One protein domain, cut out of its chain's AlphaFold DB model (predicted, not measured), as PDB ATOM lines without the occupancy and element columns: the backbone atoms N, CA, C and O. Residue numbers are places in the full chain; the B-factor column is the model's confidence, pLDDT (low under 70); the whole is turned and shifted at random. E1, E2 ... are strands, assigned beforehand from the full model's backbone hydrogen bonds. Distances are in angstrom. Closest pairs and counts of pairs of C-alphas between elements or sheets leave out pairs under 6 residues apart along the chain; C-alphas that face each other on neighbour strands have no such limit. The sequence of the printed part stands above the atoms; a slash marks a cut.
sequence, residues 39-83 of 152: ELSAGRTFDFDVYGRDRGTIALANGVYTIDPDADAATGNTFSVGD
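What this domain is: This is residues 39 to 83 of the 152 residues of an uncharacterized protein of Gemmatimonadaceae bacterium (UniProt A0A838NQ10). With little regular structure, this is a small three-stranded antiparallel sheet, E2, E3, E4, with a folded-back loop at residues 39 to 50, holding E1, set off to one end. The 45 printed residues hold no named helix and four strands, E1 to E4 in order; the class is all strand, with 17 residues in named elements. It is only just loose, close to compact, with radius of gyration of the C-alphas 11.3 A and spans of 33 by 25 by 16 A.

Where its parts are: Find C-alpha 48 at (-58.768, -41.573, -19.493), where E1, residues 48 to 50, runs 6.3 A. Next come E2, residues 57 to 61, 13.1 A; E3, residues 64 to 68, 13.0 A; and E4, residues 79 to 82, 10.3 A, ending at (-50.818, -29.358, -33.979).

How they stand to each other: Residues 39 to 40 pair antiparallel with 48 to 49 of E1, which pairs with no named strand and is apart from E2, E3 and E4. E2, E3 and E4 form a meander, each strand the antiparallel neighbour of the one before. In the hairpin E2 and E3, at 159 degrees, look for N 59 and O 66, 2.9 A apart, within hydrogen-bond range. In the hairpin E3 and E4, at 156 degrees, N 65 and O 81 are within hydrogen-bond range at 2.8 A.

The domain as a whole: The C-alphas farthest apart, of Arg 44 and Asn 62, are 34.0 A apart. The printed part has no cut and no long link; pLDDT is under 70 at residues 73 to 76.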
ATOM      1  N   GLU A  39     -55.106 -39.549 -22.779       90.38
ATOM      2  CA  GLU A  39     -54.816 -40.910 -23.223       90.38
ATOM      3  C   GLU A  39     -55.605 -41.943 -22.424       90.38
ATOM      4  O   GLU A  39     -56.156 -41.640 -21.370       90.38
ATOM      5  N   LEU A  40     -55.697 -43.164 -22.953       91.81
ATOM      6  CA  LEU A  40     -56.335 -44.271 -22.245       91.81
ATOM      7  C   LEU A  40     -55.470 -44.693 -21.056       91.81
ATOM      8  O   LEU A  40     -54.314 -45.070 -21.249       91.81
ATOM      9  N   SER A  41     -56.057 -44.736 -19.861       90.12
ATOM     10  CA  SER A  41     -55.361 -45.195 -18.652       90.12
ATOM     11  C   SER A  41     -54.986 -46.681 -18.754       90.12
ATOM     12  O   SER A  41     -53.937 -47.109 -18.275       90.12
ATOM     13  N   ALA A  42     -55.825 -47.488 -19.420       89.62
ATOM     14  CA  ALA A  42     -55.559 -48.897 -19.701       89.62
ATOM     15  C   ALA A  42     -56.178 -49.363 -21.028       89.62
ATOM     16  O   ALA A  42     -57.254 -48.925 -21.446       89.62
ATOM     17  N   GLY A  43     -55.522 -50.320 -21.687       91.88
ATOM     18  CA  GLY A  43     -56.022 -50.901 -22.930       91.88
ATOM     19  C   GLY A  43     -57.407 -51.531 -22.752       91.88
ATOM     20  O   GLY A  43     -57.644 -52.268 -21.799       91.88
ATOM     21  N   ARG A  44     -58.305 -51.290 -23.716       89.19
ATOM     22  CA  ARG A  44     -59.687 -51.820 -23.739       89.19
ATOM     23  C   ARG A  44     -60.596 -51.288 -22.620       89.19
ATOM     24  O   ARG A  44     -61.653 -51.870 -22.391       89.19
ATOM     25  N   THR A  45     -60.208 -50.200 -21.960       92.12
ATOM     26  CA  THR A  45     -61.064 -49.469 -21.012       92.12
ATOM     27  C   THR A  45     -61.585 -48.177 -21.645       92.12
ATOM     28  O   THR A  45     -61.163 -47.808 -22.742       92.12
ATOM     29  N   PHE A  46     -62.532 -47.514 -20.978       90.94
ATOM     30  CA  PHE A  46     -62.981 -46.156 -21.317       90.94
ATOM     31  C   PHE A  46     -62.553 -45.159 -20.227       90.94
ATOM     32  O   PHE A  46     -63.220 -44.156 -19.986       90.94
ATOM     33  N   ASP A  47     -61.449 -45.476 -19.554       92.00
ATOM     34  CA  ASP A  47     -60.840 -44.631 -18.538       92.00
ATOM     35  C   ASP A  47     -59.734 -43.807 -19.199       92.00
ATOM     36  O   ASP A  47     -58.989 -44.318 -20.046       92.00
ATOM     37  N   PHE A  48     -59.670 -42.522 -18.855       92.25
ATOM     38  CA  PHE A  48     -58.768 -41.573 -19.493       92.25
ATOM     39  C   PHE A  48     -57.990 -40.763 -18.467       92.25
ATOM     40  O   PHE A  48     -58.586 -40.222 -17.536       92.25
ATOM     41  N   ASP A  49     -56.696 -40.594 -18.729       91.94
ATOM     42  CA  ASP A  49     -55.822 -39.687 -17.997       91.94
ATOM     43  C   ASP A  49     -55.679 -38.393 -18.801       91.94
ATOM     44  O   ASP A  49     -55.218 -38.418 -19.949       91.94
ATOM     45  N   VAL A  50     -56.079 -37.254 -18.233       92.38
ATOM     46  CA  VAL A  50     -55.945 -35.958 -18.905       92.38
ATOM     47  C   VAL A  50     -54.548 -35.384 -18.694       92.38
ATOM     48  O   VAL A  50     -54.076 -35.256 -17.559       92.38
ATOM     49  N   TYR A  51     -53.899 -34.986 -19.788       89.56
ATOM     50  CA  TYR A  51     -52.560 -34.419 -19.746       89.56
ATOM     51  C   TYR A  51     -52.526 -33.094 -18.974       89.56
ATOM     52  O   TYR A  51     -53.366 -32.218 -19.180       89.56
ATOM     53  N   GLY A  52     -51.560 -32.944 -18.063       86.38
ATOM     54  CA  GLY A  52     -51.408 -31.763 -17.201       86.38
ATOM     55  C   GLY A  52     -52.352 -31.706 -15.993       86.38
ATOM     56  O   GLY A  52     -52.230 -30.792 -15.178       86.38
ATOM     57  N   ARG A  53     -53.268 -32.674 -15.849       88.31
ATOM     58  CA  ARG A  53     -54.135 -32.831 -14.668       88.31
ATOM     59  C   ARG A  53     -53.916 -34.175 -13.984       88.31
ATOM     60  O   ARG A  53     -53.586 -34.198 -12.803       88.31
ATOM     61  N   ASP A  54     -54.089 -35.263 -14.727       87.88
ATOM     62  CA  ASP A  54     -54.005 -36.631 -14.210       87.88
ATOM     63  C   ASP A  54     -52.661 -37.282 -14.557       87.88
ATOM     64  O   ASP A  54     -52.180 -38.150 -13.828       87.88
ATOM     65  N   ARG A  55     -52.033 -36.852 -15.660       85.56
ATOM     66  CA  ARG A  55     -50.786 -37.436 -16.161       85.56
ATOM     67  C   ARG A  55     -49.945 -36.439 -16.939       85.56
ATOM     68  O   ARG A  55     -50.488 -35.601 -17.647       85.56
ATOM     69  N   GLY A  56     -48.625 -36.555 -16.848       87.81
ATOM     70  CA  GLY A  56     -47.710 -35.800 -17.697       87.81
ATOM     71  C   GLY A  56     -47.854 -34.273 -17.637       87.81
ATOM     72  O   GLY A  56     -48.474 -33.701 -16.739       87.81
ATOM     73  N   THR A  57     -47.292 -33.603 -18.640       87.06
ATOM     74  CA  THR A  57     -47.433 -32.165 -18.878       87.06
ATOM     75  C   THR A  57     -47.845 -31.889 -20.321       87.06
ATOM     76  O   THR A  57     -47.607 -32.690 -21.227       87.06
ATOM     77  N   ILE A  58     -48.488 -30.745 -20.532       88.44
ATOM     78  CA  ILE A  58     -48.858 -30.246 -21.853       88.44
ATOM     79  C   ILE A  58     -48.503 -28.764 -21.935       88.44
ATOM     80  O   ILE A  58     -48.820 -27.986 -21.035       88.44
ATOM     81  N   ALA A  59     -47.831 -28.372 -23.012       87.69
ATOM     82  CA  ALA A  59     -47.458 -26.989 -23.269       87.69
ATOM     83  C   ALA A  59     -47.803 -26.606 -24.708       87.69
ATOM     84  O   ALA A  59     -47.470 -27.329 -25.643       87.69
ATOM     85  N   LEU A  60     -48.443 -25.452 -24.890       83.56
ATOM     86  CA  LEU A  60     -48.729 -24.884 -26.206       83.56
ATOM     87  C   LEU A  60     -47.655 -23.854 -26.563       83.56
ATOM     88  O   LEU A  60     -47.491 -22.854 -25.863       83.56
ATOM     89  N   ALA A  61     -46.951 -24.068 -27.671       82.25
ATOM     90  CA  ALA A  61     -46.011 -23.100 -28.222       82.25
ATOM     91  C   ALA A  61     -46.156 -23.035 -29.746       82.25
ATOM     92  O   ALA A  61     -46.110 -24.054 -30.427       82.25
ATOM     93  N   ASN A  62     -46.314 -21.824 -30.292       80.94
ATOM     94  CA  ASN A  62     -46.407 -21.578 -31.739       80.94
ATOM     95  C   ASN A  62     -47.467 -22.438 -32.474       80.94
ATOM     96  O   ASN A  62     -47.223 -22.881 -33.593       80.94
ATOM     97  N   GLY A  63     -48.631 -22.685 -31.855       74.25
ATOM     98  CA  GLY A  63     -49.714 -23.482 -32.459       74.25
ATOM     99  C   GLY A  63     -49.464 -24.994 -32.464       74.25
ATOM    100  O   GLY A  63     -50.078 -25.723 -33.242       74.25
ATOM    101  N   VAL A  64     -48.543 -25.473 -31.628       83.25
ATOM    102  CA  VAL A  64     -48.255 -26.895 -31.437       83.25
ATOM    103  C   VAL A  64     -48.279 -27.208 -29.943       83.25
ATOM    104  O   VAL A  64     -47.596 -26.553 -29.152       83.25
ATOM    105  N   TYR A  65     -49.064 -28.209 -29.563       85.88
ATOM    106  CA  TYR A  65     -49.049 -28.810 -28.239       85.88
ATOM    107  C   TYR A  65     -47.903 -29.812 -28.152       85.88
ATOM    108  O   TYR A  65     -47.875 -30.790 -28.896       85.88
ATOM    109  N   THR A  66     -46.974 -29.585 -27.235       89.12
ATOM    110  CA  THR A  66     -45.961 -30.561 -26.835       89.12
ATOM    111  C   THR A  66     -46.452 -31.256 -25.577       89.12
ATOM    112  O   THR A  66     -46.729 -30.596 -24.573       89.12
ATOM    113  N   ILE A  67     -46.590 -32.576 -25.650       89.44
ATOM    114  CA  ILE A  67     -47.090 -33.419 -24.569       89.44
ATOM    115  C   ILE A  67     -45.950 -34.307 -24.090       89.44
ATOM    116  O   ILE A  67     -45.286 -34.970 -24.890       89.44
ATOM    117  N   ASP A  68     -45.746 -34.308 -22.780       89.94
ATOM    118  CA  ASP A  68     -44.788 -35.144 -22.069       89.94
ATOM    119  C   ASP A  68     -45.563 -36.054 -21.097       89.94
ATOM    120  O   ASP A  68     -45.984 -35.575 -20.045       89.94
ATOM    121  N   PRO A  69     -45.807 -37.336 -21.425       85.19
ATOM    122  CA  PRO A  69     -46.641 -38.225 -20.610       85.19
ATOM    123  C   PRO A  69     -46.022 -38.647 -19.276       85.19
ATOM    124  O   PRO A  69     -46.766 -38.976 -18.348       85.19
ATOM    125  N   ASP A  70     -44.690 -38.703 -19.187       83.75
ATOM    126  CA  ASP A  70     -43.974 -39.160 -17.990       83.75
ATOM    127  C   ASP A  70     -43.518 -37.997 -17.098       83.75
ATOM    128  O   ASP A  70     -43.176 -38.226 -15.936       83.75
ATOM    129  N   ALA A  71     -43.625 -36.758 -17.599       73.31
ATOM    130  CA  ALA A  71     -43.174 -35.539 -16.930       73.31
ATOM    131  C   ALA A  71     -41.688 -35.610 -16.534       73.31
ATOM    132  O   ALA A  71     -41.256 -34.919 -15.603       73.31
ATOM    133  N   ASP A  72     -40.913 -36.443 -17.234       72.75
ATOM    134  CA  ASP A  72     -39.488 -36.621 -17.032       72.75
ATOM    135  C   ASP A  72     -38.728 -36.190 -18.289       72.75
ATOM    136  O   ASP A  72     -38.555 -36.920 -19.270       72.75
ATOM    137  N   ALA A  73     -38.173 -34.982 -18.204       61.75
ATOM    138  CA  ALA A  73     -37.342 -34.402 -19.249       61.75
ATOM    139  C   ALA A  73     -36.102 -35.258 -19.604       61.75
ATOM    140  O   ALA A  73     -35.466 -34.992 -20.627       61.75
ATOM    141  N   ALA A  74     -35.733 -36.261 -18.794       60.88
ATOM    142  CA  ALA A  74     -34.605 -37.155 -19.052       60.88
ATOM    143  C   ALA A  74     -34.927 -38.310 -20.020       60.88
ATOM    144  O   ALA A  74     -34.012 -38.797 -20.689       60.88
ATOM    145  N   THR A  75     -36.190 -38.742 -20.126       63.91
ATOM    146  CA  THR A  75     -36.594 -39.894 -20.961       63.91
ATOM    147  C   THR A  75     -36.826 -39.501 -22.420       63.91
ATOM    148  O   THR A  75     -36.667 -40.324 -23.321       63.91
ATOM    149  N   GLY A  76     -37.175 -38.234 -22.672       66.75
ATOM    150  CA  GLY A  76     -37.342 -37.679 -24.018       66.75
ATOM    151  C   GLY A  76     -38.572 -38.186 -24.784       66.75
ATOM    152  O   GLY A  76     -38.655 -37.967 -25.991       66.75
ATOM    153  N   ASN A  77     -39.539 -38.826 -24.119       80.12
ATOM    154  CA  ASN A  77     -40.749 -39.394 -24.736       80.12
ATOM    155  C   ASN A  77     -41.840 -38.348 -25.038       80.12
ATOM    156  O   ASN A  77     -43.036 -38.608 -24.912       80.12
ATOM    157  N   THR A  78     -41.436 -37.154 -25.468       84.19
ATOM    158  CA  THR A  78     -42.373 -36.095 -25.848       84.19
ATOM    159  C   THR A  78     -42.896 -36.305 -27.263       84.19
ATOM    160  O   THR A  78     -42.148 -36.707 -28.158       84.19
ATOM    161  N   PHE A  79     -44.161 -35.974 -27.495       87.44
ATOM    162  CA  PHE A  79     -44.734 -35.911 -28.835       87.44
ATOM    163  C   PHE A  79     -45.465 -34.590 -29.046       87.44
ATOM    164  O   PHE A  79     -45.808 -33.880 -28.099       87.44
ATOM    165  N   SER A  80     -45.685 -34.249 -30.313       87.25
ATOM    166  CA  SER A  80     -46.280 -32.975 -30.695       87.25
ATOM    167  C   SER A  80     -47.565 -33.184 -31.481       87.25
ATOM    168  O   SER A  80     -47.616 -33.995 -32.407       87.25
ATOM    169  N   VAL A  81     -48.588 -32.412 -31.134       86.44
ATOM    170  CA  VAL A  81     -49.880 -32.367 -31.819       86.44
ATOM    171  C   VAL A  81     -50.117 -30.926 -32.249       86.44
ATOM    172  O   VAL A  81     -49.984 -30.010 -31.444       86.44
ATOM    173  N   GLY A  82     -50.428 -30.696 -33.525       83.25
ATOM    174  CA  GLY A  82     -50.818 -29.358 -33.979       83.25
ATOM    175  C   GLY A  82     -52.096 -28.909 -33.277       83.25
ATOM    176  O   GLY A  82     -52.950 -29.748 -32.998       83.25
ATOM    177  N   ASP A  83     -52.222 -27.615 -32.994       83.06
ATOM    178  CA  ASP A  83     -53.428 -27.051 -32.395       83.06
ATOM    179  C   ASP A  83     -54.651 -27.371 -33.279       83.06
ATOM    180  O   ASP A  83     -54.710 -26.919 -34.430       83.06
TER     181      ASP A  83